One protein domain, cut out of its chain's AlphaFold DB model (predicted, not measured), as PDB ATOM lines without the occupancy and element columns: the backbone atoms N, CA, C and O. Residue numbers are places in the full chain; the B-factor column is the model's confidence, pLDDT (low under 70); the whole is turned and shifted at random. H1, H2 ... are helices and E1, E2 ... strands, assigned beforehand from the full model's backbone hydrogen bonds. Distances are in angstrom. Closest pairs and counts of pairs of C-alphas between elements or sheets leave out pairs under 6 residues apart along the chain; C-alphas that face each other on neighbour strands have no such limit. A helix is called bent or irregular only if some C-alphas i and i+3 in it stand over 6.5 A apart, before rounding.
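What this domain is: This is residues 25 to 237 of the 238 residues of the protein "Hypothetical protein" of Adineta steineri (UniProt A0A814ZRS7). A strongly twisted sheet of six parallel strands runs through the domain, with H1 packed on one of its faces and H7 crossing over the far side of H1. The long helix H4 folds back beside the short H3 and passes close to strands E2 and E3, while H6 passes close to E5, toward the other edge of the sheet; residues 101 to 106 stick out beyond the H3 and H4 hairpin. The printed part has 213 residues, with seven named helices and six named strands in the order E1 H1 E2 H2 E3 H3 H4 E4 E5 H5 H6 E6 H7, and the strands lie in the order E3 E2 E1 E4 E5 E6. It is of the mixed class, helices and strands, and compact, with a radius of gyration of the C-alphas of 18.1 A and spans of 52 by 39 by 35 A.

Where its parts are: E1, residues 25 to 27, begins at C-alpha 25 (158.653, 200.476, 90.748). H1, residues 32 to 46, is 20.5 A long, and E2, residues 50 to 56, is the longest strand at 19.6 A. H2 holds residues 57 to 65, E3 residues 78 to 83, 15.7 A, and H3 residues 90 to 97. H4, residues 110 to 134, is the longest helix, 36.0 A from C-alpha 110 (170.795, 169.144, 86.151) to C-alpha 134. E4 is residues 156 to 159, E5 residues 174 to 178 and H5 residues 182 to 190. H6, residues 196 to 212, is 25.2 A long and only just irregular: C-alphas 208 and 211 are 6.9 A apart. E6 is residues 215 to 218, and H7, residues 222 to 235, is 20.6 A long and ends at C-alpha 235 (168.282, 185.627, 68.519).

How they stand to each other: E1 and E2 are parallel at 22 degrees, with N 26 and O 52 2.8 A apart, within hydrogen-bond range. On the other side of E1 is E4, parallel at 12 degrees, with N 25 and O 156 at 2.9 A. E2 and the edge strand E3 have N 53 and O 79 at 2.8 A; E4 and E5 have N 177 and O 159 at 2.7 A; E5 and the edge strand E6 have N 178 and O 217 at 2.8 A. E1, H1, E2, then E2, H2, E3, and E5, H5, H6, E6 are strand-helix-strand units, parallel neighbour strands joined through helices, each with a right-handed crossover. H1 and H2 on one face of the sheet make two layers, helices over strands; the closest C-alphas of H1 and E2 are those of Ala 42 and Val 51, 6.4 A. H1 and H2 are near each other. H7 touches H1 at a steep tilt of 66 degrees, opposite ways, closest at the C-alphas of Ser 33 and Ile 229, 7.3 A. H4 only grazes the sheet, with residues 121 to 132, and H6 only grazes it, with residues 206 to 212. H3 and H4 form a helical hairpin and only just touch, with 3 pairs of C-alphas within 8 A, the closest those of Glu 92 and Ile 117, 7.3 A. H5 only grazes the sheet, with residues 182 to 185, and is close to but not clearly touching H6. Every O i to N i+4 pair is within hydrogen-bond range in H4 and H5, against 9 of 11 in H1, 3 of 5 in H2, 2 of 4 in H3, 11 of 13 in H6 and 9 of 10 in H7.

The domain as a whole: The two C-alphas farthest apart are those of His 48 and Asn 104, 56.7 A. The printed part has no cut. The links H2 to E3, H3 to H4, H4 to E4 and E4 to E5 are long. The mean pLDDT of the printed part is 71.5, and 90 residues are under 70, among them residues 88 to 114, 135 to 152 and 219 to 237.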
ATOM      1  N   LEU A  25     157.437 201.275  90.699       91.94
ATOM      2  CA  LEU A  25     158.653 200.476  90.748       91.94
ATOM      3  C   LEU A  25     158.326 199.034  90.374       91.94
ATOM      4  O   LEU A  25     157.532 198.380  91.043       91.94
ATOM      5  N   ILE A  26     158.973 198.508  89.341       93.75
ATOM      6  CA  ILE A  26     158.881 197.100  88.961       93.75
ATOM      7  C   ILE A  26     160.213 196.432  89.271       93.75
ATOM      8  O   ILE A  26     161.237 196.833  88.726       93.75
ATOM      9  N   ILE A  27     160.204 195.404  90.119       92.38
ATOM     10  CA  ILE A  27     161.410 194.650  90.487       92.38
ATOM     11  C   ILE A  27     161.394 193.306  89.764       92.38
ATOM     12  O   ILE A  27     160.573 192.429  90.061       92.38
ATOM     13  N   ALA A  28     162.313 193.136  88.819       91.44
ATOM     14  CA  ALA A  28     162.400 191.950  87.982       91.44
ATOM     15  C   ALA A  28     163.429 190.946  88.504       91.44
ATOM     16  O   ALA A  28     164.567 191.302  88.800       91.44
ATOM     17  N   LEU A  29     163.046 189.667  88.548       87.44
ATOM     18  CA  LEU A  29     163.998 188.589  88.811       87.44
ATOM     19  C   LEU A  29     164.966 188.454  87.628       87.44
ATOM     20  O   LEU A  29     164.491 188.454  86.492       87.44
ATOM     21  N   PRO A  30     166.275 188.274  87.860       84.56
ATOM     22  CA  PRO A  30     167.316 188.340  86.830       84.56
ATOM     23  C   PRO A  30     167.435 187.037  86.017       84.56
ATOM     24  O   PRO A  30     168.509 186.471  85.864       84.56
ATOM     25  N   THR A  31     166.316 186.530  85.501       82.31
ATOM     26  CA  THR A  31     166.246 185.330  84.648       82.31
ATOM     27  C   THR A  31     165.352 185.613  83.448       82.31
ATOM     28  O   THR A  31     164.317 186.256  83.597       82.31
ATOM     29  N   ILE A  32     165.707 185.162  82.239       77.44
ATOM     30  CA  ILE A  32     165.046 185.658  81.013       77.44
ATOM     31  C   ILE A  32     163.535 185.416  80.989       77.44
ATOM     32  O   ILE A  32     162.762 186.317  80.657       77.44
ATOM     33  N   SER A  33     163.112 184.227  81.425       76.06
ATOM     34  CA  SER A  33     161.704 183.837  81.543       76.06
ATOM     35  C   SER A  33     160.946 184.698  82.555       76.06
ATOM     36  O   SER A  33     159.713 184.765  82.524       76.06
ATOM     37  N   HIS A  34     161.672 185.379  83.447       82.25
ATOM     38  CA  HIS A  34     161.106 186.323  84.388       82.25
ATOM     39  C   HIS A  34     161.155 187.775  83.951       82.25
ATOM     40  O   HIS A  34     160.152 188.464  84.140       82.25
ATOM     41  N   MET A  35     162.265 188.191  83.345       87.06
ATOM     42  CA  MET A  35     162.532 189.563  82.930       87.06
ATOM     43  C   MET A  35     161.667 189.993  81.750       87.06
ATOM     44  O   MET A  35     161.105 191.081  81.778       87.06
ATOM     45  N   LEU A  36     161.536 189.166  80.708       86.62
ATOM     46  CA  LEU A  36     160.859 189.600  79.479       86.62
ATOM     47  C   LEU A  36     159.374 189.932  79.706       86.62
ATOM     48  O   LEU A  36     158.954 191.021  79.309       86.62
ATOM     49  N   PRO A  37     158.583 189.098  80.414       85.81
ATOM     50  CA  PRO A  37     157.190 189.441  80.677       85.81
ATOM     51  C   PRO A  37     157.026 190.690  81.556       85.81
ATOM     52  O   PRO A  37     156.087 191.457  81.354       85.81
ATOM     53  N   SER A  38     157.915 190.913  82.535       89.75
ATOM     54  CA  SER A  38     157.848 192.103  83.397       89.75
ATOM     55  C   SER A  38     158.316 193.366  82.682       89.75
ATOM     56  O   SER A  38     157.771 194.435  82.935       89.75
ATOM     57  N   LEU A  39     159.285 193.250  81.772       91.12
ATOM     58  CA  LEU A  39     159.728 194.348  80.920       91.12
ATOM     59  C   LEU A  39     158.616 194.782  79.961       91.12
ATOM     60  O   LEU A  39     158.407 195.975  79.763       91.12
ATOM     61  N   GLU A  40     157.880 193.834  79.383       88.06
ATOM     62  CA  GLU A  40     156.733 194.152  78.529       88.06
ATOM     63  C   GLU A  40     155.628 194.866  79.318       88.06
ATOM     64  O   GLU A  40     155.121 195.899  78.881       88.06
ATOM     65  N   LEU A  41     155.324 194.393  80.533       88.25
ATOM     66  CA  LEU A  41     154.426 195.102  81.446       88.25
ATOM     67  C   LEU A  41     154.929 196.529  81.737       88.25
ATOM     68  O   LEU A  41     154.141 197.472  81.700       88.25
ATOM     69  N   ALA A  42     156.231 196.702  81.980       91.25
ATOM     70  CA  ALA A  42     156.843 198.008  82.223       91.25
ATOM     71  C   ALA A  42     156.683 198.959  81.026       91.25
ATOM     72  O   ALA A  42     156.312 200.121  81.193       91.25
ATOM     73  N   LYS A  43     156.892 198.456  79.803       89.44
ATOM     74  CA  LYS A  43     156.678 199.216  78.563       89.44
ATOM     75  C   LYS A  43     155.224 199.647  78.416       89.44
ATOM     76  O   LYS A  43     154.971 200.799  78.090       89.44
ATOM     77  N   GLN A  44     154.275 198.764  78.711       87.06
ATOM     78  CA  GLN A  44     152.851 199.087  78.621       87.06
ATOM     79  C   GLN A  44     152.437 200.125  79.667       87.06
ATOM     80  O   GLN A  44     151.819 201.128  79.316       87.06
ATOM     81  N   LEU A  45     152.833 199.947  80.930       87.69
ATOM     82  CA  LEU A  45     152.535 200.902  82.001       87.69
ATOM     83  C   LEU A  45     153.188 202.268  81.758       87.69
ATOM     84  O   LEU A  45     152.552 203.298  81.973       87.69
ATOM     85  N   SER A  46     154.410 202.295  81.218       89.88
ATOM     86  CA  SER A  46     155.122 203.555  80.960       89.88
ATOM     87  C   SER A  46     154.461 204.442  79.904       89.88
ATOM     88  O   SER A  46     154.775 205.624  79.812       89.88
ATOM     89  N   THR A  47     153.493 203.933  79.139       86.88
ATOM     90  CA  THR A  47     152.680 204.788  78.258       86.88
ATOM     91  C   THR A  47     151.728 205.721  79.022       86.88
ATOM     92  O   THR A  47     151.194 206.654  78.425       86.88
ATOM     93  N   HIS A  48     151.546 205.513  80.333       84.75
ATOM     94  CA  HIS A  48     150.594 206.262  81.161       84.75
ATOM     95  C   HIS A  48     151.167 206.804  82.473       84.75
ATOM     96  O   HIS A  48     150.620 207.754  83.026       84.75
ATOM     97  N   CYS A  49     152.241 206.217  82.992       87.56
ATOM     98  CA  CYS A  49     152.850 206.616  84.257       87.56
ATOM     99  C   CYS A  49     154.377 206.547  84.169       87.56
ATOM    100  O   CYS A  49     154.919 205.982  83.222       87.56
ATOM    101  N   HIS A  50     155.087 207.098  85.153       89.06
ATOM    102  CA  HIS A  50     156.527 206.871  85.232       89.06
ATOM    103  C   HIS A  50     156.772 205.461  85.769       89.06
ATOM    104  O   HIS A  50     156.187 205.063  86.779       89.06
ATOM    105  N   VAL A  51     157.633 204.699  85.114       91.19
ATOM    106  CA  VAL A  51     157.973 203.338  85.513       91.19
ATOM    107  C   VAL A  51     159.472 203.246  85.700       91.19
ATOM    108  O   VAL A  51     160.238 203.519  84.785       91.19
ATOM    109  N   ILE A  52     159.878 202.799  86.881       92.00
ATOM    110  CA  ILE A  52     161.252 202.423  87.180       92.00
ATOM    111  C   ILE A  52     161.310 200.902  87.132       92.00
ATOM    112  O   ILE A  52     160.737 200.213  87.973       92.00
ATOM    113  N   TYR A  53     161.981 200.368  86.123       93.38
ATOM    114  CA  TYR A  53     162.205 198.944  85.947       93.38
ATOM    115  C   TYR A  53     163.572 198.567  86.523       93.38
ATOM    116  O   TYR A  53     164.610 198.778  85.896       93.38
ATOM    117  N   LEU A  54     163.564 198.033  87.744       92.06
ATOM    118  CA  LEU A  54     164.752 197.623  88.485       92.06
ATOM    119  C   LEU A  54     165.082 196.155  88.202       92.06
ATOM    120  O   LEU A  54     164.265 195.256  88.412       92.06
ATOM    121  N   ILE A  55     166.310 195.912  87.764       91.31
ATOM    122  CA  ILE A  55     166.816 194.599  87.359       91.31
ATOM    123  C   ILE A  55     168.306 194.504  87.688       91.31
ATOM    124  O   ILE A  55     168.939 195.532  87.891       91.31
ATOM    125  N   SER A  56     168.899 193.309  87.726       88.62
ATOM    126  CA  SER A  56     170.357 193.195  87.852       88.62
ATOM    127  C   SER A  56     171.086 193.961  86.740       88.62
ATOM    128  O   SER A  56     170.714 193.885  85.566       88.62
ATOM    129  N   ALA A  57     172.134 194.701  87.108       88.25
ATOM    130  CA  ALA A  57     172.904 195.531  86.186       88.25
ATOM    131  C   ALA A  57     173.564 194.718  85.058       88.25
ATOM    132  O   ALA A  57     173.698 195.217  83.940       88.25
ATOM    133  N   ASN A  58     173.939 193.462  85.322       84.62
ATOM    134  CA  ASN A  58     174.526 192.581  84.310       84.62
ATOM    135  C   ASN A  58     173.519 192.236  83.189       84.62
ATOM    136  O   ASN A  58     173.871 192.217  82.009       84.62
ATOM    137  N   LYS A  59     172.231 192.104  83.529       87.69
ATOM    138  CA  LYS A  59     171.157 191.764  82.592       87.69
ATOM    139  C   LYS A  59     170.757 192.923  81.689       87.69
ATOM    140  O   LYS A  59     170.199 192.677  80.624       87.69
ATOM    141  N   ILE A  60     171.075 194.168  82.047       88.44
ATOM    142  CA  ILE A  60     170.831 195.324  81.169       88.44
ATOM    143  C   ILE A  60     171.614 195.173  79.867       88.44
ATOM    144  O   ILE A  60     171.017 195.216  78.795       88.44
ATOM    145  N   LYS A  61     172.919 194.891  79.953       83.81
ATOM    146  CA  LYS A  61     173.769 194.693  78.768       83.81
ATOM    147  C   LYS A  61     173.277 193.538  77.901       83.81
ATOM    148  O   LYS A  61     173.286 193.632  76.675       83.81
ATOM    149  N   GLU A  62     172.825 192.454  78.532       86.06
ATOM    150  CA  GLU A  62     172.244 191.319  77.817       86.06
ATOM    151  C   GLU A  62     170.993 191.747  77.031       86.06
ATOM    152  O   GLU A  62     170.896 191.483  75.830       86.06
ATOM    153  N   LEU A  63     170.064 192.456  77.677       87.50
ATOM    154  CA  LEU A  63     168.842 192.955  77.043       87.50
ATOM    155  C   LEU A  63     169.126 193.968  75.921       87.50
ATOM    156  O   LEU A  63     168.445 193.926  74.896       87.50
ATOM    157  N   GLU A  64     170.123 194.842  76.086       88.38
ATOM    158  CA  GLU A  64     170.579 195.787  75.053       88.38
ATOM    159  C   GLU A  64     171.139 195.048  73.839       88.38
ATOM    160  O   GLU A  64     170.724 195.302  72.708       88.38
ATOM    161  N   SER A  65     172.041 194.087  74.067       86.00
ATOM    162  CA  SER A  65     172.688 193.318  72.995       86.00
ATOM    163  C   SER A  65     171.692 192.524  72.146       86.00
ATOM    164  O   SER A  65     171.897 192.344  70.948       86.00
ATOM    165  N   LYS A  66     170.583 192.095  72.761       84.62
ATOM    166  CA  LYS A  66     169.492 191.356  72.113       84.62
ATOM    167  C   LYS A  66     168.401 192.272  71.552       84.62
ATOM    168  O   LYS A  66     167.424 191.782  70.995       84.62
ATOM    169  N   GLY A  67     168.541 193.591  71.696       87.06
ATOM    170  CA  GLY A  67     167.592 194.574  71.171       87.06
ATOM    171  C   GLY A  67     166.253 194.628  71.913       87.06
ATOM    172  O   GLY A  67     165.296 195.208  71.400       87.06
ATOM    173  N   PHE A  68     166.151 194.053  73.116       85.50
ATOM    174  CA  PHE A  68     164.926 194.132  73.919       85.50
ATOM    175  C   PHE A  68     164.722 195.519  74.525       85.50
ATOM    176  O   PHE A  68     163.576 195.925  74.753       85.50
ATOM    177  N   ILE A  69     165.815 196.235  74.789       86.75
ATOM    178  CA  ILE A  69     165.809 197.609  75.289       86.75
ATOM    179  C   ILE A  69     166.699 198.472  74.388       86.75
ATOM    180  O   ILE A  69     167.733 197.995  73.916       86.75
ATOM    181  N   PRO A  70     166.282 199.708  74.069       77.56
ATOM    182  CA  PRO A  70     167.066 200.583  73.212       77.56
ATOM    183  C   PRO A  70     168.347 201.026  73.928       77.56
ATOM    184  O   PRO A  70     168.317 201.349  75.109       77.56
ATOM    185  N   ILE A  71     169.454 201.112  73.184       68.44
ATOM    186  CA  ILE A  71     170.765 201.581  73.686       68.44
ATOM    187  C   ILE A  71     170.696 203.055  74.142       68.44
ATOM    188  O   ILE A  71     171.523 203.525  74.918       68.44
ATOM    189  N   SER A  72     169.692 203.803  73.674       67.50
ATOM    190  CA  SER A  72     169.370 205.140  74.165       67.50
ATOM    191  C   SER A  72     168.004 205.149  74.855       67.50
ATOM    192  O   SER A  72     166.984 204.796  74.257       67.50
ATOM    193  N   ASN A  73     167.969 205.605  76.111       58.91
ATOM    194  CA  ASN A  73     166.737 205.864  76.863       58.91
ATOM    195  C   ASN A  73     165.996 207.071  76.264       58.91
ATOM    196  O   ASN A  73     166.032 208.181  76.786       58.91
ATOM    197  N   ALA A  74     165.351 206.875  75.114       58.91
ATOM    198  CA  ALA A  74     164.522 207.894  74.474       58.91
ATOM    199  C   ALA A  74     163.112 207.978  75.090       58.91
ATOM    200  O   ALA A  74     162.380 208.930  74.819       58.91
ATOM    201  N   ASN A  75     162.720 206.993  75.907       65.19
ATOM    202  CA  ASN A  75     161.418 206.981  76.560       65.19
ATOM    203  C   ASN A  75     161.488 207.737  77.893       65.19
ATOM    204  O   ASN A  75     162.137 207.286  78.827       65.19
ATOM    205  N   ARG A  76     160.813 208.888  77.980       73.19
ATOM    206  CA  ARG A  76     160.860 209.774  79.160       73.19
ATOM    207  C   ARG A  76     160.154 209.210  80.394       73.19
ATOM    208  O   ARG A  76     160.249 209.809  81.455       73.19
ATOM    209  N   THR A  77     159.394 208.131  80.238       88.19
ATOM    210  CA  THR A  77     158.538 207.570  81.287       88.19
ATOM    211  C   THR A  77     158.929 206.154  81.701       88.19
ATOM    212  O   THR A  77     158.268 205.583  82.563       88.19
ATOM    213  N   LEU A  78     159.980 205.572  81.110       90.81
ATOM    214  CA  LEU A  78     160.510 204.263  81.491       90.81
ATOM    215  C   LEU A  78     162.003 204.375  81.782       90.81
ATOM    216  O   LEU A  78     162.812 204.418  80.857       90.81
ATOM    217  N   ASP A  79     162.348 204.326  83.060       89.88
ATOM    218  CA  ASP A  79     163.724 204.246  83.523       89.88
ATOM    219  C   ASP A  79     164.095 202.788  83.777       89.88
ATOM    220  O   ASP A  79     163.484 202.106  84.599       89.88
ATOM    221  N   ILE A  80     165.122 202.298  83.087       90.88
ATOM    222  CA  ILE A  80     165.685 200.965  83.326       90.88
ATOM    223  C   ILE A  80     166.907 201.125  84.218       90.88
ATOM    224  O   ILE A  80     167.887 201.761  83.831       90.88
ATOM    225  N   VAL A  81     166.844 200.557  85.420       89.12
ATOM    226  CA  VAL A  81     167.841 200.770  86.469       89.12
ATOM    227  C   VAL A  81     168.528 199.457  86.819       89.12
ATOM    228  O   VAL A  81     167.880 198.459  87.133       89.12
ATOM    229  N   GLY A  82     169.861 199.479  86.776       88.81
ATOM    230  CA  GLY A  82     170.706 198.339  87.111       88.81
ATOM    231  C   GLY A  82     171.012 198.287  88.600       88.81
ATOM    232  O   GLY A  82     171.669 199.177  89.135       88.81
ATOM    233  N   LEU A  83     170.581 197.220  89.259       88.25
ATOM    234  CA  LEU A  83     170.951 196.867  90.618       88.25
ATOM    235  C   LEU A  83     172.312 196.171  90.606       88.25
ATOM    236  O   LEU A  83     172.487 195.146  89.944       88.25
ATOM    237  N   ILE A  84     173.266 196.703  91.366       86.25
ATOM    238  CA  ILE A  84     174.542 196.031  91.630       86.25
ATOM    239  C   ILE A  84     174.280 194.983  92.712       86.25
ATOM    240  O   ILE A  84     174.383 195.257  93.904       86.25
ATOM    241  N   ASP A  85     173.871 193.793  92.289       80.38
ATOM    242  CA  ASP A  85     173.510 192.684  93.174       80.38
ATOM    243  C   ASP A  85     174.674 191.730  93.472       80.38
ATOM    244  O   ASP A  85     174.519 190.796  94.253       80.38
ATOM    245  N   GLY A  86     175.848 191.957  92.878       78.00
ATOM    246  CA  GLY A  86     176.998 191.063  93.009       78.00
ATOM    247  C   GLY A  86     176.812 189.737  92.268       78.00
ATOM    248  O   GLY A  86     177.506 188.765  92.576       78.00
ATOM    249  N   ASN A  87     175.864 189.656  91.330       72.38
ATOM    250  CA  ASN A  87     175.808 188.562  90.373       72.38
ATOM    251  C   ASN A  87     176.803 188.846  89.242       72.38
ATOM    252  O   ASN A  87     176.585 189.718  88.403       72.38
ATOM    253  N   ASP A  88     177.897 188.094  89.210       67.88
ATOM    254  CA  ASP A  88     178.809 188.093  88.071       67.88
ATOM    255  C   ASP A  88     178.279 187.102  87.027       67.88
ATOM    256  O   ASP A  88     177.878 185.990  87.386       67.88
ATOM    257  N   ASP A  89     178.300 187.468  85.739       59.56
ATOM    258  CA  ASP A  89     177.851 186.601  84.629       59.56
ATOM    259  C   ASP A  89     178.548 185.227  84.644       59.56
ATOM    260  O   ASP A  89     177.992 184.217  84.214       59.56
ATOM    261  N   LEU A  90     179.751 185.170  85.225       52.12
ATOM    262  CA  LEU A  90     180.547 183.960  85.388       52.12
ATOM    263  C   LEU A  90     179.815 182.845  86.143       52.12
ATOM    264  O   LEU A  90     180.061 181.691  85.839       52.12
ATOM    265  N   LEU A  91     178.875 183.121  87.052       52.16
ATOM    266  CA  LEU A  91     178.153 182.047  87.754       52.16
ATOM    267  C   LEU A  91     177.193 181.261  86.853       52.16
ATOM    268  O   LEU A  91     177.005 180.065  87.077       52.16
ATOM    269  N   GLU A  92     176.599 181.894  85.838       51.88
ATOM    270  CA  GLU A  92     175.757 181.189  84.863       51.88
ATOM    271  C   GLU A  92     176.608 180.349  83.892       51.88
ATOM    272  O   GLU A  92     176.198 179.246  83.529       51.88
ATOM    273  N   PHE A  93     177.815 180.817  83.540       46.91
ATOM    274  CA  PHE A  93     178.728 180.156  82.593       46.91
ATOM    275  C   PHE A  93     179.654 179.109  83.230       46.91
ATOM    276  O   PHE A  93     179.759 177.987  82.736       46.91
ATOM    277  N   GLU A  94     180.281 179.415  84.368       46.94
ATOM    278  CA  GLU A  94     181.119 178.475  85.121       46.94
ATOM    279  C   GLU A  94     180.308 177.249  85.523       46.94
ATOM    280  O   GLU A  94     180.853 176.150  85.588       46.94
ATOM    281  N   LEU A  95     178.992 177.399  85.716       49.97
ATOM    282  CA  LEU A  95     178.081 176.302  86.005       49.97
ATOM    283  C   LEU A  95     177.389 175.698  84.765       49.97
ATOM    284  O   LEU A  95     176.519 174.845  84.909       49.97
ATOM    285  N   GLN A  96     177.764 176.065  83.547       48.69
ATOM    286  CA  GLN A  96     177.448 175.274  82.353       48.69
ATOM    287  C   GLN A  96     178.650 174.413  81.952       48.69
ATOM    288  O   GLN A  96     178.474 173.222  81.689       48.69
ATOM    289  N   ASP A  97     179.864 174.960  82.055       45.22
ATOM    290  CA  ASP A  97     181.085 174.300  81.574       45.22
ATOM    291  C   ASP A  97     181.811 173.445  82.618       45.22
ATOM    292  O   ASP A  97     182.470 172.461  82.272       45.22
ATOM    293  N   SER A  98     181.680 173.739  83.916       44.75
ATOM    294  CA  SER A  98     182.257 172.844  84.917       44.75
ATOM    295  C   SER A  98     181.375 171.604  85.064       44.75
ATOM    296  O   SER A  98     180.281 171.636  85.621       44.75
ATOM    297  N   GLN A  99     181.859 170.439  84.645       46.47
ATOM    298  CA  GLN A  99     181.574 169.245  85.432       46.47
ATOM    299  C   GLN A  99     182.142 169.534  86.819       46.47
ATOM    300  O   GLN A  99     183.346 169.389  87.031       46.47
ATOM    301  N   ILE A 100     181.317 170.035  87.741       47.16
ATOM    302  CA  ILE A 100     181.761 170.254  89.108       47.16
ATOM    303  C   ILE A 100     182.079 168.869  89.666       47.16
ATOM    304  O   ILE A 100     181.202 168.151  90.143       47.16
ATOM    305  N   LYS A 101     183.351 168.474  89.593       42.38
ATOM    306  CA  LYS A 101     183.935 167.469  90.473       42.38
ATOM    307  C   LYS A 101     183.963 168.091  91.866       42.38
ATOM    308  O   LYS A 101     185.013 168.476  92.366       42.38
ATOM    309  N   LEU A 102     182.785 168.241  92.469       44.16
ATOM    310  CA  LEU A 102     182.668 168.523  93.886       44.16
ATOM    311  C   LEU A 102     183.094 167.220  94.559       44.16
ATOM    312  O   LEU A 102     182.377 166.225  94.484       44.16
ATOM    313  N   ASN A 103     184.330 167.207  95.055       40.84
ATOM    314  CA  ASN A 103     184.933 166.223  95.952       40.84
ATOM    315  C   ASN A 103     184.110 164.936  96.137       40.84
ATOM    316  O   ASN A 103     183.361 164.819  97.095       40.84
ATOM    317  N   ASN A 104     184.252 163.985  95.207       45.12
ATOM    318  CA  ASN A 104     183.855 162.580  95.340       45.12
ATOM    319  C   ASN A 104     182.640 162.289  96.241       45.12
ATOM    320  O   ASN A 104     182.782 161.551  97.209       45.12
ATOM    321  N   THR A 105     181.449 162.806  95.945       48.44
ATOM    322  CA  THR A 105     180.181 162.073  96.140       48.44
ATOM    323  C   THR A 105     179.021 162.888  95.579       48.44
ATOM    324  O   THR A 105     178.909 164.081  95.825       48.44
ATOM    325  N   THR A 106     178.143 162.215  94.837       50.09
ATOM    326  CA  THR A 106     176.910 162.712  94.200       50.09
ATOM    327  C   THR A 106     177.079 163.673  93.016       50.09
ATOM    328  O   THR A 106     177.297 164.870  93.165       50.09
ATOM    329  N   MET A 107     176.883 163.131  91.804       52.50
ATOM    330  CA  MET A 107     176.475 163.932  90.649       52.50
ATOM    331  C   MET A 107     175.189 164.680  91.017       52.50
ATOM    332  O   MET A 107     174.161 164.054  91.276       52.50
ATOM    333  N   ILE A 108     175.251 166.008  91.065       55.72
ATOM    334  CA  ILE A 108     174.062 166.843  91.228       55.72
ATOM    335  C   ILE A 108     173.275 166.744  89.918       55.72
ATOM    336  O   ILE A 108     173.836 166.976  88.845       55.72
ATOM    337  N   SER A 109     171.996 166.363  89.988       63.41
ATOM    338  CA  SER A 109     171.139 166.345  88.801       63.41
ATOM    339  C   SER A 109     171.078 167.745  88.165       63.41
ATOM    340  O   SER A 109     171.161 168.746  88.887       63.41
ATOM    341  N   PRO A 110     170.917 167.853  86.834       63.59
ATOM    342  CA  PRO A 110     170.795 169.144  86.151       63.59
ATOM    343  C   PRO A 110     169.750 170.076  86.788       63.59
ATOM    344  O   PRO A 110     170.006 171.269  86.943       63.59
ATOM    345  N   ASP A 111     168.634 169.514  87.255       64.81
ATOM    346  CA  ASP A 111     167.547 170.253  87.905       64.81
ATOM    347  C   ASP A 111     167.986 170.878  89.242       64.81
ATOM    348  O   ASP A 111     167.762 172.062  89.501       64.81
ATOM    349  N   ASN A 112     168.710 170.120  90.073       67.44
ATOM    350  CA  ASN A 112     169.231 170.615  91.351       67.44
ATOM    351  C   ASN A 112     170.292 171.705  91.154       67.44
ATOM    352  O   ASN A 112     170.417 172.616  91.975       67.44
ATOM    353  N   ARG A 113     171.044 171.636  90.051       66.25
ATOM    354  CA  ARG A 113     172.034 172.651  89.688       66.25
ATOM    355  C   ARG A 113     171.367 173.971  89.316       66.25
ATOM    356  O   ARG A 113     171.760 175.010  89.840       66.25
ATOM    357  N   GLN A 114     170.342 173.928  88.465       66.50
ATOM    358  CA  GLN A 114     169.566 175.116  88.099       66.50
ATOM    359  C   GLN A 114     168.908 175.749  89.329       66.50
ATOM    360  O   GLN A 114     168.988 176.965  89.503       66.50
ATOM    361  N   LYS A 115     168.350 174.931  90.232       71.56
ATOM    362  CA  LYS A 115     167.769 175.408  91.494       71.56
ATOM    363  C   LYS A 115     168.804 176.108  92.382       71.56
ATOM    364  O   LYS A 115     168.520 177.170  92.929       71.56
ATOM    365  N   LEU A 116     170.015 175.558  92.505       72.56
ATOM    366  CA  LEU A 116     171.089 176.170  93.294       72.56
ATOM    367  C   LEU A 116     171.544 177.517  92.711       72.56
ATOM    368  O   LEU A 116     171.727 178.474  93.463       72.56
ATOM    369  N   ILE A 117     171.702 177.598  91.386       70.69
ATOM    370  CA  ILE A 117     172.058 178.844  90.687       70.69
ATOM    371  C   ILE A 117     170.987 179.895  90.933       70.69
ATOM    372  O   ILE A 117     171.299 180.988  91.403       70.69
ATOM    373  N   PHE A 118     169.728 179.537  90.676       74.06
ATOM    374  CA  PHE A 118     168.593 180.418  90.888       74.06
ATOM    375  C   PHE A 118     168.570 180.942  92.326       74.06
ATOM    376  O   PHE A 118     168.563 182.150  92.537       74.06
ATOM    377  N   ASN A 119     168.680 180.062  93.320       77.38
ATOM    378  CA  ASN A 119     168.680 180.463  94.725       77.38
ATOM    379  C   ASN A 119     169.848 181.394  95.076       77.38
ATOM    380  O   ASN A 119     169.652 182.363  95.803       77.38
ATOM    381  N   ASN A 120     171.052 181.148  94.555       77.38
ATOM    382  CA  ASN A 120     172.202 182.021  94.799       77.38
ATOM    383  C   ASN A 120     172.010 183.413  94.193       77.38
ATOM    384  O   ASN A 120     172.260 184.414  94.866       77.38
ATOM    385  N   VAL A 121     171.529 183.465  92.952       78.75
ATOM    386  CA  VAL A 121     171.246 184.707  92.224       78.75
ATOM    387  C   VAL A 121     170.175 185.527  92.946       78.75
ATOM    388  O   VAL A 121     170.344 186.729  93.167       78.75
ATOM    389  N   ILE A 122     169.106 184.861  93.385       80.25
ATOM    390  CA  ILE A 122     168.011 185.454  94.153       80.25
ATOM    391  C   ILE A 122     168.503 185.941  95.523       80.25
ATOM    392  O   ILE A 122     168.234 187.077  95.898       80.25
ATOM    393  N   ASN A 123     169.288 185.155  96.259       82.00
ATOM    394  CA  ASN A 123     169.799 185.567  97.572       82.00
ATOM    395  C   ASN A 123     170.673 186.825  97.492       82.00
ATOM    396  O   ASN A 123     170.522 187.739  98.302       82.00
ATOM    397  N   ARG A 124     171.558 186.896  96.492       81.44
ATOM    398  CA  ARG A 124     172.416 188.063  96.243       81.44
ATOM    399  C   ARG A 124     171.601 189.310  95.899       81.44
ATOM    400  O   ARG A 124     171.778 190.354  96.527       81.44
ATOM    401  N   MET A 125     170.621 189.165  95.003       82.00
ATOM    402  CA  MET A 125     169.662 190.226  94.696       82.00
ATOM    403  C   MET A 125     168.897 190.681  95.945       82.00
ATOM    404  O   MET A 125     168.724 191.878  96.152       82.00
ATOM    405  N   GLY A 126     168.492 189.754  96.816       82.81
ATOM    406  CA  GLY A 126     167.803 190.065  98.069       82.81
ATOM    407  C   GLY A 126     168.631 190.911  99.024       82.81
ATOM    408  O   GLY A 126     168.118 191.871  99.594       82.81
ATOM    409  N   ILE A 127     169.926 190.614  99.162       80.56
ATOM    410  CA  ILE A 127     170.844 191.430  99.970       80.56
ATOM    411  C   ILE A 127     170.902 192.857  99.419       80.56
ATOM    412  O   ILE A 127     170.737 193.808 100.182       80.56
ATOM    413  N   ALA A 128     171.077 193.011  98.106       81.50
ATOM    414  CA  ALA A 128     171.167 194.324  97.473       81.50
ATOM    415  C   ALA A 128     169.851 195.115  97.552       81.50
ATOM    416  O   ALA A 128     169.868 196.310  97.839       81.50
ATOM    417  N   LEU A 129     168.701 194.457  97.375       83.62
ATOM    418  CA  LEU A 129     167.390 195.086  97.549       83.62
ATOM    419  C   LEU A 129     167.160 195.509  99.003       83.62
ATOM    420  O   LEU A 129     166.741 196.635  99.254       83.62
ATOM    421  N   ASN A 130     167.480 194.654  99.977       81.56
ATOM    422  CA  ASN A 130     167.359 195.016 101.388       81.56
ATOM    423  C   ASN A 130     168.286 196.181 101.746       81.56
ATOM    424  O   ASN A 130     167.867 197.081 102.462       81.56
ATOM    425  N   GLN A 131     169.509 196.225 101.212       80.00
ATOM    426  CA  GLN A 131     170.394 197.380 101.373       80.00
ATOM    427  C   GLN A 131     169.791 198.643 100.753       80.00
ATOM    428  O   GLN A 131     169.762 199.676 101.421       80.00
ATOM    429  N   LEU A 132     169.261 198.559  99.529       79.69
ATOM    430  CA  LEU A 132     168.604 199.668  98.832       79.69
ATOM    431  C   LEU A 132     167.424 200.231  99.640       79.69
ATOM    432  O   LEU A 132     167.258 201.444  99.713       79.69
ATOM    433  N   PHE A 133     166.621 199.379 100.278       77.38
ATOM    434  CA  PHE A 133     165.444 199.829 101.026       77.38
ATOM    435  C   PHE A 133     165.728 200.173 102.498       77.38
ATOM    436  O   PHE A 133     165.122 201.107 103.016       77.38
ATOM    437  N   HIS A 134     166.659 199.498 103.182       70.50
ATOM    438  CA  HIS A 134     166.996 199.781 104.587       70.50
ATOM    439  C   HIS A 134     167.907 200.996 104.767       70.50
ATOM    440  O   HIS A 134     167.735 201.741 105.730       70.50
ATOM    441  N   SER A 135     168.844 201.239 103.845       59.34
ATOM    442  CA  SER A 135     169.695 202.442 103.901       59.34
ATOM    443  C   SER A 135     168.886 203.745 103.820       59.34
ATOM    444  O   SER A 135     169.335 204.777 104.309       59.34
ATOM    445  N   ASN A 136     167.655 203.673 103.303       54.28
ATOM    446  CA  ASN A 136     166.750 204.803 103.114       54.28
ATOM    447  C   ASN A 136     165.706 204.991 104.237       54.28
ATOM    448  O   ASN A 136     164.950 205.959 104.195       54.28
ATOM    449  N   GLN A 137     165.651 204.125 105.261       50.84
ATOM    450  CA  GLN A 137     164.650 204.248 106.339       50.84
ATOM    451  C   GLN A 137     164.984 205.312 107.400       50.84
ATOM    452  O   GLN A 137     164.085 205.749 108.115       50.84
ATOM    453  N   ASN A 138     166.236 205.778 107.493       38.72
ATOM    454  CA  ASN A 138     166.649 206.731 108.536       38.72
ATOM    455  C   ASN A 138     166.767 208.193 108.083       38.72
ATOM    456  O   ASN A 138     166.979 209.057 108.927       38.72
ATOM    457  N   GLN A 139     166.600 208.499 106.798       38.56
ATOM    458  CA  GLN A 139     166.540 209.863 106.266       38.56
ATOM    459  C   GLN A 139     166.105 209.766 104.798       38.56
ATOM    460  O   GLN A 139     166.796 209.134 104.006       38.56
ATOM    461  N   PHE A 140     165.008 210.423 104.406       38.22
ATOM    462  CA  PHE A 140     164.646 210.655 102.996       38.22
ATOM    463  C   PHE A 140     165.607 211.672 102.343       38.22
ATOM    464  O   PHE A 140     165.212 212.710 101.822       38.22
ATOM    465  N   SER A 141     166.903 211.391 102.423       33.91
ATOM    466  CA  SER A 141     167.988 212.084 101.745       33.91
ATOM    467  C   SER A 141     168.852 210.994 101.130       33.91
ATOM    468  O   SER A 141     169.800 210.512 101.748       33.91
ATOM    469  N   LEU A 142     168.465 210.595  99.920       37.41
ATOM    470  CA  LEU A 142     169.179 209.671  99.047       37.41
ATOM    471  C   LEU A 142     170.652 210.096  98.943       37.41
ATOM    472  O   LEU A 142     170.981 211.040  98.225       37.41
ATOM    473  N   GLN A 143     171.546 209.413  99.659       31.34
ATOM    474  CA  GLN A 143     172.962 209.419  99.303       31.34
ATOM    475  C   GLN A 143     173.216 208.348  98.237       31.34
ATOM    476  O   GLN A 143     172.565 207.300  98.238       31.34
ATOM    477  N   PRO A 144     174.111 208.624  97.278       36.66
ATOM    478  CA  PRO A 144     174.076 208.000  95.973       36.66
ATOM    479  C   PRO A 144     174.674 206.596  96.036       36.66
ATOM    480  O   PRO A 144     175.885 206.404  95.940       36.66
ATOM    481  N   LEU A 145     173.802 205.590  96.067       37.22
ATOM    482  CA  LEU A 145     174.016 204.466  95.163       37.22
ATOM    483  C   LEU A 145     174.139 205.076  93.763       37.22
ATOM    484  O   LEU A 145     173.442 206.037  93.440       37.22
ATOM    485  N   THR A 146     175.044 204.575  92.937       40.91
ATOM    486  CA  THR A 146     175.396 205.091  91.601       40.91
ATOM    487  C   THR A 146     174.230 205.198  90.593       40.91
ATOM    488  O   THR A 146     174.440 205.502  89.424       40.91
ATOM    489  N   THR A 147     172.989 205.017  91.036       43.56
ATOM    490  CA  THR A 147     171.728 205.243  90.338       43.56
ATOM    491  C   THR A 147     171.141 206.610  90.713       43.56
ATOM    492  O   THR A 147     170.313 206.722  91.615       43.56
ATOM    493  N   GLN A 148     171.524 207.658  89.981       45.88
ATOM    494  CA  GLN A 148     171.000 209.033  90.087       45.88
ATOM    495  C   GLN A 148     169.478 209.191  89.815       45.88
ATOM    496  O   GLN A 148     168.997 210.316  89.718       45.88
ATOM    497  N   HIS A 149     168.705 208.108  89.679       49.59
ATOM    498  CA  HIS A 149     167.408 208.134  88.989       49.59
ATOM    499  C   HIS A 149     166.167 207.858  89.849       49.59
ATOM    500  O   HIS A 149     165.063 208.160  89.409       49.59
ATOM    501  N   ILE A 150     166.295 207.358  91.083       56.53
ATOM    502  CA  ILE A 150     165.118 207.134  91.947       56.53
ATOM    503  C   ILE A 150     164.948 208.329  92.890       56.53
ATOM    504  O   ILE A 150     165.123 208.216  94.097       56.53
ATOM    505  N   SER A 151     164.684 209.510  92.335       55.62
ATOM    506  CA  SER A 151     164.459 210.753  93.097       55.62
ATOM    507  C   SER A 151     162.983 211.013  93.413       55.62
ATOM    508  O   SER A 151     162.638 212.010  94.044       55.62
ATOM    509  N   LEU A 152     162.111 210.121  92.956       60.25
ATOM    510  CA  LEU A 152     160.675 210.308  92.921       60.25
ATOM    511  C   LEU A 152     159.974 209.384  93.935       60.25
ATOM    512  O   LEU A 152     160.414 208.243  94.111       60.25
ATOM    513  N   PRO A 153     158.902 209.839  94.615       78.06
ATOM    514  CA  PRO A 153     158.153 208.990  95.541       78.06
ATOM    515  C   PRO A 153     157.530 207.822  94.773       78.06
ATOM    516  O   PRO A 153     156.895 208.048  93.752       78.06
ATOM    517  N   ILE A 154     157.738 206.587  95.233       85.38
ATOM    518  CA  ILE A 154     157.147 205.390  94.620       85.38
ATOM    519  C   ILE A 154     155.738 205.190  95.178       85.38
ATOM    520  O   ILE A 154     155.577 205.002  96.382       85.38
ATOM    521  N   ASP A 155     154.738 205.178  94.301       86.94
ATOM    522  CA  ASP A 155     153.327 205.029  94.677       86.94
ATOM    523  C   ASP A 155     152.865 203.571  94.648       86.94
ATOM    524  O   ASP A 155     151.879 203.201  95.284       86.94
ATOM    525  N   MET A 156     153.571 202.723  93.897       89.88
ATOM    526  CA  MET A 156     153.251 201.308  93.763       89.88
ATOM    527  C   MET A 156     154.504 200.494  93.468       89.88
ATOM    528  O   MET A 156     155.338 200.884  92.651       89.88
ATOM    529  N   ILE A 157     154.593 199.319  94.084       90.38
ATOM    530  CA  ILE A 157     155.616 198.327  93.769       90.38
ATOM    531  C   ILE A 157     154.949 197.136  93.084       90.38
ATOM    532  O   ILE A 157     153.979 196.574  93.583       90.38
ATOM    533  N   ILE A 158     155.493 196.713  91.949       92.19
ATOM    534  CA  ILE A 158     155.117 195.478  91.270       92.19
ATOM    535  C   ILE A 158     156.298 194.519  91.346       92.19
ATOM    536  O   ILE A 158     157.407 194.831  90.913       92.19
ATOM    537  N   ILE A 159     156.057 193.320  91.859       91.19
ATOM    538  CA  ILE A 159     157.084 192.280  91.976       91.19
ATOM    539  C   ILE A 159     156.569 190.951  91.461       91.19
ATOM    540  O   ILE A 159     155.364 190.722  91.392       91.19
ATOM    541  N   ARG A 160     157.474 190.029  91.154       86.62
ATOM    542  CA  ARG A 160     157.094 188.639  90.908       86.62
ATOM    543  C   ARG A 160     157.090 187.849  92.219       86.62
ATOM    544  O   ARG A 160     157.788 188.216  93.162       86.62
ATOM    545  N   PRO A 161     156.346 186.733  92.291       82.00
ATOM    546  CA  PRO A 161     156.599 185.755  93.335       82.00
ATOM    547  C   PRO A 161     158.068 185.340  93.324       82.00
ATOM    548  O   PRO A 161     158.685 185.294  92.258       82.00
ATOM    549  N   PHE A 162     158.588 185.020  94.504       80.06
ATOM    550  CA  PHE A 162     159.999 184.738  94.768       80.06
ATOM    551  C   PHE A 162     160.948 185.936  94.648       80.06
ATOM    552  O   PHE A 162     162.154 185.752  94.803       80.06
ATOM    553  N   THR A 163     160.447 187.161  94.432       84.44
ATOM    554  CA  THR A 163     161.288 188.348  94.624       84.44
ATOM    555  C   THR A 163     161.781 188.369  96.080       84.44
ATOM    556  O   THR A 163     160.953 188.291  96.993       84.44
ATOM    557  N   PRO A 164     163.107 188.435  96.314       81.69
ATOM    558  CA  PRO A 164     163.742 188.186  97.612       81.69
ATOM    559  C   PRO A 164     163.701 189.416  98.522       81.69
ATOM    560  O   PRO A 164     164.725 189.898  99.002       81.69
ATOM    561  N   ILE A 165     162.505 189.953  98.734       80.50
ATOM    562  CA  ILE A 165     162.265 191.107  99.595       80.50
ATOM    563  C   ILE A 165     161.179 190.760 100.600       80.50
ATOM    564  O   ILE A 165     160.197 190.102 100.260       80.50
ATOM    565  N   SER A 166     161.336 191.225 101.837       82.50
ATOM    566  CA  SER A 166     160.233 191.165 102.791       82.50
ATOM    567  C   SER A 166     159.201 192.222 102.414       82.50
ATOM    568  O   SER A 166     159.546 193.398 102.321       82.50
ATOM    569  N   LEU A 167     157.947 191.833 102.194       79.88
ATOM    570  CA  LEU A 167     156.887 192.788 101.845       79.88
ATOM    571  C   LEU A 167     156.393 193.595 103.043       79.88
ATOM    572  O   LEU A 167     155.924 194.716 102.877       79.88
ATOM    573  N   SER A 168     156.574 193.072 104.255       80.38
ATOM    574  CA  SER A 168     156.120 193.712 105.492       80.38
ATOM    575  C   SER A 168     156.811 195.046 105.793       80.38
ATOM    576  O   SER A 168     156.365 195.775 106.672       80.38
ATOM    577  N   GLN A 169     157.926 195.347 105.120       79.81
ATOM    578  CA  GLN A 169     158.701 196.571 105.343       79.81
ATOM    579  C   GLN A 169     158.172 197.781 104.561       79.81
ATOM    580  O   GLN A 169     158.656 198.893 104.772       79.81
ATOM    581  N   PHE A 170     157.226 197.577 103.641       78.38
ATOM    582  CA  PHE A 170     156.708 198.634 102.781       78.38
ATOM    583  C   PHE A 170     155.346 199.119 103.275       78.38
ATOM    584  O   PHE A 170     154.443 198.332 103.540       78.38
ATOM    585  N   SER A 171     155.185 200.439 103.342       82.31
ATOM    586  CA  SER A 171     153.896 201.114 103.548       82.31
ATOM    587  C   SER A 171     153.199 201.485 102.230       82.31
ATOM    588  O   SER A 171     152.164 202.146 102.242       82.31
ATOM    589  N   ILE A 172     153.785 201.087 101.098       83.94
ATOM    590  CA  ILE A 172     153.340 201.395  99.735       83.94
ATOM    591  C   ILE A 172     152.568 200.184  99.186       83.94
ATOM    592  O   ILE A 172     152.954 199.052  99.489       83.94
ATOM    593  N   PRO A 173     151.511 200.375  98.373       86.88
ATOM    594  CA  PRO A 173     150.823 199.284  97.687       86.88
ATOM    595  C   PRO A 173     151.766 198.348  96.915       86.88
ATOM    596  O   PRO A 173     152.577 198.798  96.102       86.88
ATOM    597  N   ILE A 174     151.623 197.035  97.132       88.31
ATOM    598  CA  ILE A 174     152.413 195.995  96.459       88.31
ATOM    599  C   ILE A 174     151.512 195.087  95.630       88.31
ATOM    600  O   ILE A 174     150.604 194.438  96.145       88.31
ATOM    601  N   HIS A 175     151.818 194.965  94.344       89.69
ATOM    602  CA  HIS A 175     151.122 194.084  93.420       89.69
ATOM    603  C   HIS A 175     152.005 192.906  92.998       89.69
ATOM    604  O   HIS A 175     153.158 193.075  92.595       89.69
ATOM    605  N   LEU A 176     151.445 191.695  93.040       87.25
ATOM    606  CA  LEU A 176     152.126 190.484  92.581       87.25
ATOM    607  C   LEU A 176     151.858 190.242  91.093       87.25
ATOM    608  O   LEU A 176     150.718 190.025  90.683       87.25
ATOM    609  N   PHE A 177     152.914 190.231  90.287       87.81
ATOM    610  CA  PHE A 177     152.870 189.950  88.861       87.81
ATOM    611  C   PHE A 177     153.050 188.459  88.550       87.81
ATOM    612  O   PHE A 177     154.100 187.850  88.782       87.81
ATOM    613  N   LEU A 178     152.005 187.887  87.961       82.50
ATOM    614  CA  LEU A 178     151.873 186.501  87.534       82.50
ATOM    615  C   LEU A 178     151.695 186.473  86.003       82.50
ATOM    616  O   LEU A 178     150.569 186.530  85.511       82.50
ATOM    617  N   PRO A 179     152.772 186.416  85.205       68.31
ATOM    618  CA  PRO A 179     152.644 186.409  83.746       68.31
ATOM    619  C   PRO A 179     152.011 185.128  83.212       68.31
ATOM    620  O   PRO A 179     151.361 185.144  82.175       68.31
ATOM    621  N   SER A 180     152.125 184.021  83.941       67.38
ATOM    622  CA  SER A 180     151.307 182.852  83.654       67.38
ATOM    623  C   SER A 180     149.877 183.128  84.096       67.38
ATOM    624  O   SER A 180     149.655 183.625  85.202       67.38
ATOM    625  N   ASN A 181     148.896 182.744  83.275       61.12
ATOM    626  CA  ASN A 181     147.500 182.874  83.674       61.12
ATOM    627  C   ASN A 181     147.275 182.237  85.060       61.12
ATOM    628  O   ASN A 181     147.879 181.215  85.390       61.12
ATOM    629  N   LEU A 182     146.397 182.822  85.879       60.69
ATOM    630  CA  LEU A 182     146.132 182.336  87.242       60.69
ATOM    631  C   LEU A 182     145.782 180.834  87.249       60.69
ATOM    632  O   LEU A 182     146.140 180.090  88.155       60.69
ATOM    633  N   ARG A 183     145.153 180.364  86.165       55.62
ATOM    634  CA  ARG A 183     144.878 178.949  85.904       55.62
ATOM    635  C   ARG A 183     146.145 178.095  85.802       55.62
ATOM    636  O   ARG A 183     146.127 176.967  86.264       55.62
ATOM    637  N   GLY A 184     147.221 178.591  85.208       61.22
ATOM    638  CA  GLY A 184     148.531 177.954  85.112       61.22
ATOM    639  C   GLY A 184     149.199 177.840  86.474       61.22
ATOM    640  O   GLY A 184     149.693 176.769  86.799       61.22
ATOM    641  N   VAL A 185     149.101 178.877  87.307       62.53
ATOM    642  CA  VAL A 185     149.557 178.840  88.707       62.53
ATOM    643  C   VAL A 185     148.750 177.817  89.517       62.53
ATOM    644  O   VAL A 185     149.317 176.944  90.169       62.53
ATOM    645  N   VAL A 186     147.419 177.847  89.403       63.69
ATOM    646  CA  VAL A 186     146.521 176.867  90.039       63.69
ATOM    647  C   VAL A 186     146.786 175.448  89.524       63.69
ATOM    648  O   VAL A 186     146.755 174.493  90.295       63.69
ATOM    649  N   ASN A 187     147.073 175.286  88.234       61.34
ATOM    650  CA  ASN A 187     147.402 173.993  87.647       61.34
ATOM    651  C   ASN A 187     148.782 173.503  88.090       61.34
ATOM    652  O   ASN A 187     148.911 172.317  88.350       61.34
ATOM    653  N   TYR A 188     149.782 174.379  88.211       61.84
ATOM    654  CA  TYR A 188     151.110 174.048  88.736       61.84
ATOM    655  C   TYR A 188     151.011 173.530  90.171       61.84
ATOM    656  O   TYR A 188     151.522 172.460  90.493       61.84
ATOM    657  N   ILE A 189     150.239 174.240  90.992       60.00
ATOM    658  CA  ILE A 189     149.862 173.832  92.341       60.00
ATOM    659  C   ILE A 189     149.188 172.444  92.351       60.00
ATOM    660  O   ILE A 189     149.510 171.582  93.173       60.00
ATOM    661  N   ARG A 190     148.222 172.222  91.453       61.94
ATOM    662  CA  ARG A 190     147.415 170.993  91.412       61.94
ATOM    663  C   ARG A 190     148.100 169.835  90.692       61.94
ATOM    664  O   ARG A 190     147.600 168.717  90.775       61.94
ATOM    665  N   ASN A 191     149.202 170.073  89.984       61.12
ATOM    666  CA  ASN A 191     149.852 169.054  89.176       61.12
ATOM    667  C   ASN A 191     150.553 168.038  90.095       61.12
ATOM    668  O   ASN A 191     151.515 168.395  90.774       61.12
ATOM    669  N   PRO A 192     150.115 166.766  90.118       57.72
ATOM    670  CA  PRO A 192     150.716 165.746  90.971       57.72
ATOM    671  C   PRO A 192     152.164 165.420  90.586       57.72
ATOM    672  O   PRO A 192     152.872 164.853  91.409       57.72
ATOM    673  N   LYS A 193     152.599 165.792  89.371       62.31
ATOM    674  CA  LYS A 193     153.971 165.595  88.884       62.31
ATOM    675  C   LYS A 193     154.958 166.660  89.362       62.31
ATOM    676  O   LYS A 193     156.154 166.437  89.235       62.31
ATOM    677  N   THR A 194     154.483 167.802  89.859       61.66
ATOM    678  CA  THR A 194     155.366 168.818  90.439       61.66
ATOM    679  C   THR A 194     155.900 168.301  91.769       61.66
ATOM    680  O   THR A 194     155.135 167.727  92.558       61.66
ATOM    681  N   ASP A 195     157.187 168.512  92.034       70.50
ATOM    682  CA  ASP A 195     157.800 168.097  93.288       70.50
ATOM    683  C   ASP A 195     157.010 168.653  94.489       70.50
ATOM    684  O   ASP A 195     156.470 169.767  94.478       70.50
ATOM    685  N   VAL A 196     156.840 167.821  95.518       68.88
ATOM    686  CA  VAL A 196     156.025 168.175  96.689       68.88
ATOM    687  C   VAL A 196     156.664 169.330  97.459       68.88
ATOM    688  O   VAL A 196     155.941 170.190  97.969       68.88
ATOM    689  N   ASN A 197     157.995 169.395  97.499       68.62
ATOM    690  CA  ASN A 197     158.716 170.457  98.189       68.62
ATOM    691  C   ASN A 197     158.637 171.767  97.408       68.62
ATOM    692  O   ASN A 197     158.386 172.797  98.016       68.62
ATOM    693  N   GLU A 198     158.733 171.740  96.077       65.06
ATOM    694  CA  GLU A 198     158.561 172.949  95.250       65.06
ATOM    695  C   GLU A 198     157.162 173.555  95.384       65.06
ATOM    696  O   GLU A 198     156.999 174.774  95.475       65.06
ATOM    697  N   ARG A 199     156.125 172.708  95.437       66.81
ATOM    698  CA  ARG A 199     154.762 173.177  95.710       66.81
ATOM    699  C   ARG A 199     154.666 173.793  97.095       66.81
ATOM    700  O   ARG A 199     154.059 174.850  97.233       66.81
ATOM    701  N   LYS A 200     155.255 173.146  98.103       73.00
ATOM    702  CA  LYS A 200     155.261 173.645  99.478       73.00
ATOM    703  C   LYS A 200     155.994 174.985  99.590       73.00
ATOM    704  O   LYS A 200     155.418 175.907 100.144       73.00
ATOM    705  N   GLU A 201     157.180 175.125  99.001       70.12
ATOM    706  CA  GLU A 201     157.952 176.378  98.964       70.12
ATOM    707  C   GLU A 201     157.146 177.515  98.320       70.12
ATOM    708  O   GLU A 201     157.062 178.610  98.875       70.12
ATOM    709  N   PHE A 202     156.485 177.256  97.185       69.94
ATOM    710  CA  PHE A 202     155.610 178.250  96.560       69.94
ATOM    711  C   PHE A 202     154.418 178.612  97.450       69.94
ATOM    712  O   PHE A 202     154.097 179.787  97.598       69.94
ATOM    713  N   TYR A 203     153.760 177.622  98.056       70.38
ATOM    714  CA  TYR A 203     152.639 177.860  98.960       70.38
ATOM    715  C   TYR A 203     153.039 178.634 100.209       70.38
ATOM    716  O   TYR A 203     152.302 179.535 100.601       70.38
ATOM    717  N   ASP A 204     154.173 178.298 100.817       75.19
ATOM    718  CA  ASP A 204     154.691 178.977 101.998       75.19
ATOM    719  C   ASP A 204     155.032 180.430 101.644       75.19
ATOM    720  O   ASP A 204     154.534 181.337 102.311       75.19
ATOM    721  N   TYR A 205     155.715 180.671 100.514       72.69
ATOM    722  CA  TYR A 205     155.961 182.026 100.007       72.69
ATOM    723  C   TYR A 205     154.658 182.801  99.801       72.69
ATOM    724  O   TYR A 205     154.506 183.921 100.281       72.69
ATOM    725  N   ILE A 206     153.696 182.214  99.089       72.56
ATOM    726  CA  ILE A 206     152.415 182.857  98.796       72.56
ATOM    727  C   ILE A 206     151.653 183.142 100.094       72.56
ATOM    728  O   ILE A 206     151.159 184.247 100.278       72.56
ATOM    729  N   ARG A 207     151.597 182.195 101.031       73.81
ATOM    730  CA  ARG A 207     150.931 182.366 102.328       73.81
ATOM    731  C   ARG A 207     151.563 183.484 103.154       73.81
ATOM    732  O   ARG A 207     150.838 184.234 103.797       73.81
ATOM    733  N   GLU A 208     152.887 183.584 103.147       77.00
ATOM    734  CA  GLU A 208     153.626 184.596 103.905       77.00
ATOM    735  C   GLU A 208     153.519 185.988 103.279       77.00
ATOM    736  O   GLU A 208     153.478 186.976 104.005       77.00
ATOM    737  N   ASN A 209     153.421 186.078 101.949       72.19
ATOM    738  CA  ASN A 209     153.494 187.348 101.225       72.19
ATOM    739  C   ASN A 209     152.132 187.898 100.767       72.19
ATOM    740  O   ASN A 209     151.985 189.113 100.654       72.19
ATOM    741  N   ILE A 210     151.112 187.053 100.554       75.31
ATOM    742  CA  ILE A 210     149.749 187.493 100.189       75.31
ATOM    743  C   ILE A 210     149.169 188.531 101.154       75.31
ATOM    744  O   ILE A 210     148.578 189.485 100.654       75.31
ATOM    745  N   PRO A 211     149.305 188.404 102.491       76.94
ATOM    746  CA  PRO A 211     148.734 189.384 103.415       76.94
ATOM    747  C   PRO A 211     149.249 190.812 103.203       76.94
ATOM    748  O   PRO A 211     148.586 191.762 103.607       76.94
ATOM    749  N   TYR A 212     150.414 190.957 102.565       79.25
ATOM    750  CA  TYR A 212     151.043 192.241 102.262       79.25
ATOM    751  C   TYR A 212     150.813 192.697 100.814       79.25
ATOM    752  O   TYR A 212     151.140 193.830 100.469       79.25
ATOM    753  N   ALA A 213     150.259 191.837  99.953       81.12
ATOM    754  CA  ALA A 213     149.927 192.189  98.581       81.12
ATOM    755  C   ALA A 213     148.566 192.898  98.524       81.12
ATOM    756  O   ALA A 213     147.546 192.362  98.954       81.12
ATOM    757  N   THR A 214     148.533 194.089  97.931       80.81
ATOM    758  CA  THR A 214     147.307 194.862  97.693       80.81
ATOM    759  C   THR A 214     146.567 194.418  96.433       80.81
ATOM    760  O   THR A 214     145.391 194.735  96.265       80.81
ATOM    761  N   GLY A 215     147.220 193.665  95.543       81.88
ATOM    762  CA  GLY A 215     146.586 193.130  94.342       81.88
ATOM    763  C   GLY A 215     147.450 192.154  93.548       81.88
ATOM    764  O   GLY A 215     148.621 191.920  93.846       81.88
ATOM    765  N   PHE A 216     146.858 191.593  92.493       80.19
ATOM    766  CA  PHE A 216     147.533 190.707  91.545       80.19
ATOM    767  C   PHE A 216     147.420 191.263  90.130       80.19
ATOM    768  O   PHE A 216     146.358 191.727  89.717       80.19
ATOM    769  N   ILE A 217     148.504 191.154  89.373       80.81
ATOM    770  CA  ILE A 217     148.572 191.487  87.954       80.81
ATOM    771  C   ILE A 217     148.807 190.179  87.222       80.81
ATOM    772  O   ILE A 217     149.823 189.526  87.435       80.81
ATOM    773  N   CYS A 218     147.868 189.770  86.377       74.44
ATOM    774  CA  CYS A 218     148.021 188.561  85.579       74.44
ATOM    775  C   CYS A 218     148.159 188.928  84.108       74.44
ATOM    776  O   CYS A 218     147.323 189.671  83.594       74.44
ATOM    777  N   ASN A 219     149.148 188.361  83.417       66.94
ATOM    778  CA  ASN A 219     149.119 188.382  81.959       66.94
ATOM    779  C   ASN A 219     148.196 187.241  81.494       66.94
ATOM    780  O   ASN A 219     148.362 186.077  81.864       66.94
ATOM    781  N   SER A 220     147.136 187.571  80.760       52.97
ATOM    782  CA  SER A 220     146.125 186.589  80.344       52.97
ATOM    783  C   SER A 220     146.547 185.796  79.101       52.97
ATOM    784  O   SER A 220     145.895 184.806  78.753       52.97
ATOM    785  N   LEU A 221     147.648 186.180  78.450       50.62
ATOM    786  CA  LEU A 221     148.020 185.676  77.133       50.62
ATOM    787  C   LEU A 221     149.171 184.667  77.195       50.62
ATOM    788  O   LEU A 221     150.343 185.019  77.144       50.62
ATOM    789  N   LYS A 222     148.811 183.377  77.181       52.22
ATOM    790  CA  LYS A 222     149.747 182.254  76.951       52.22
ATOM    791  C   LYS A 222     150.581 182.394  75.669       52.22
ATOM    792  O   LYS A 222     151.649 181.800  75.574       52.22
ATOM    793  N   GLU A 223     150.074 183.117  74.673       52.31
ATOM    794  CA  GLU A 223     150.745 183.317  73.382       52.31
ATOM    795  C   GLU A 223     151.998 184.196  73.505       52.31
ATOM    796  O   GLU A 223     152.931 184.025  72.724       52.31
ATOM    797  N   PHE A 224     152.061 185.069  74.517       54.47
ATOM    798  CA  PHE A 224     153.223 185.924  74.758       54.47
ATOM    799  C   PHE A 224     154.423 185.127  75.284       54.47
ATOM    800  O   PHE A 224     155.509 185.249  74.727       54.47
ATOM    801  N   ASP A 225     154.232 184.255  76.279       55.53
ATOM    802  CA  ASP A 225     155.335 183.461  76.847       55.53
ATOM    803  C   ASP A 225     156.020 182.593  75.777       55.53
ATOM    804  O   ASP A 225     157.245 182.538  75.708       55.53
ATOM    805  N   LYS A 226     155.239 181.955  74.893       61.53
ATOM    806  CA  LYS A 226     155.786 181.110  73.821       61.53
ATOM    807  C   LYS A 226     156.555 181.932  72.782       61.53
ATOM    808  O   LYS A 226     157.674 181.567  72.440       61.53
ATOM    809  N   LYS A 227     155.986 183.056  72.333       63.47
ATOM    810  CA  LYS A 227     156.603 183.925  71.325       63.47
ATOM    811  C   LYS A 227     157.938 184.508  71.798       63.47
ATOM    812  O   LYS A 227     158.904 184.453  71.050       63.47
ATOM    813  N   TYR A 228     158.022 185.018  73.029       60.81
ATOM    814  CA  TYR A 228     159.263 185.621  73.536       60.81
ATOM    815  C   TYR A 228     160.356 184.588  73.803       60.81
ATOM    816  O   TYR A 228     161.527 184.870  73.570       60.81
ATOM    817  N   ILE A 229     159.987 183.395  74.274       62.44
ATOM    818  CA  ILE A 229     160.941 182.294  74.432       62.44
ATOM    819  C   ILE A 229     161.482 181.876  73.056       62.44
ATOM    820  O   ILE A 229     162.690 181.727  72.899       62.44
ATOM    821  N   GLU A 230     160.617 181.748  72.047       66.94
ATOM    822  CA  GLU A 230     161.021 181.417  70.674       66.94
ATOM    823  C   GLU A 230     161.896 182.510  70.040       66.94
ATOM    824  O   GLU A 230     162.952 182.194  69.495       66.94
ATOM    825  N   GLU A 231     161.522 183.788  70.160       64.75
ATOM    826  CA  GLU A 231     162.323 184.925  69.676       64.75
ATOM    827  C   GLU A 231     163.682 185.004  70.385       64.75
ATOM    828  O   GLU A 231     164.705 185.245  69.749       64.75
ATOM    829  N   PHE A 232     163.723 184.737  71.693       60.09
ATOM    830  CA  PHE A 232     164.969 184.696  72.450       60.09
ATOM    831  C   PHE A 232     165.918 183.598  71.957       60.09
ATOM    832  O   PHE A 232     167.109 183.864  71.777       60.09
ATOM    833  N   TYR A 233     165.414 182.381  71.730       64.62
ATOM    834  CA  TYR A 233     166.235 181.284  71.211       64.62
ATOM    835  C   TYR A 233     166.732 181.577  69.792       64.62
ATOM    836  O   TYR A 233     167.927 181.451  69.534       64.62
ATOM    837  N   GLN A 234     165.864 182.105  68.921       68.94
ATOM    838  CA  GLN A 234     166.235 182.501  67.557       68.94
ATOM    839  C   GLN A 234     167.332 183.575  67.525       68.94
ATOM    840  O   GLN A 234     168.256 183.485  66.718       68.94
ATOM    841  N   LEU A 235     167.267 184.571  68.414       55.25
ATOM    842  CA  LEU A 235     168.282 185.627  68.519       55.25
ATOM    843  C   LEU A 235     169.582 185.155  69.185       55.25
ATOM    844  O   LEU A 235     170.620 185.789  69.012       55.25
ATOM    845  N   SER A 236     169.544 184.052  69.936       50.94
ATOM    846  CA  SER A 236     170.707 183.510  70.650       50.94
ATOM    847  C   SER A 236     171.510 182.492  69.828       50.94
ATOM    848  O   SER A 236     172.513 181.990  70.323       50.94
ATOM    849  N   GLY A 237     171.098 182.195  68.589       47.75
ATOM    850  CA  GLY A 237     171.812 181.275  67.696       47.75
ATOM    851  C   GLY A 237     171.800 179.804  68.135       47.75
ATOM    852  O   GLY A 237     172.638 179.042  67.659       47.75
TER     853      GLY A 237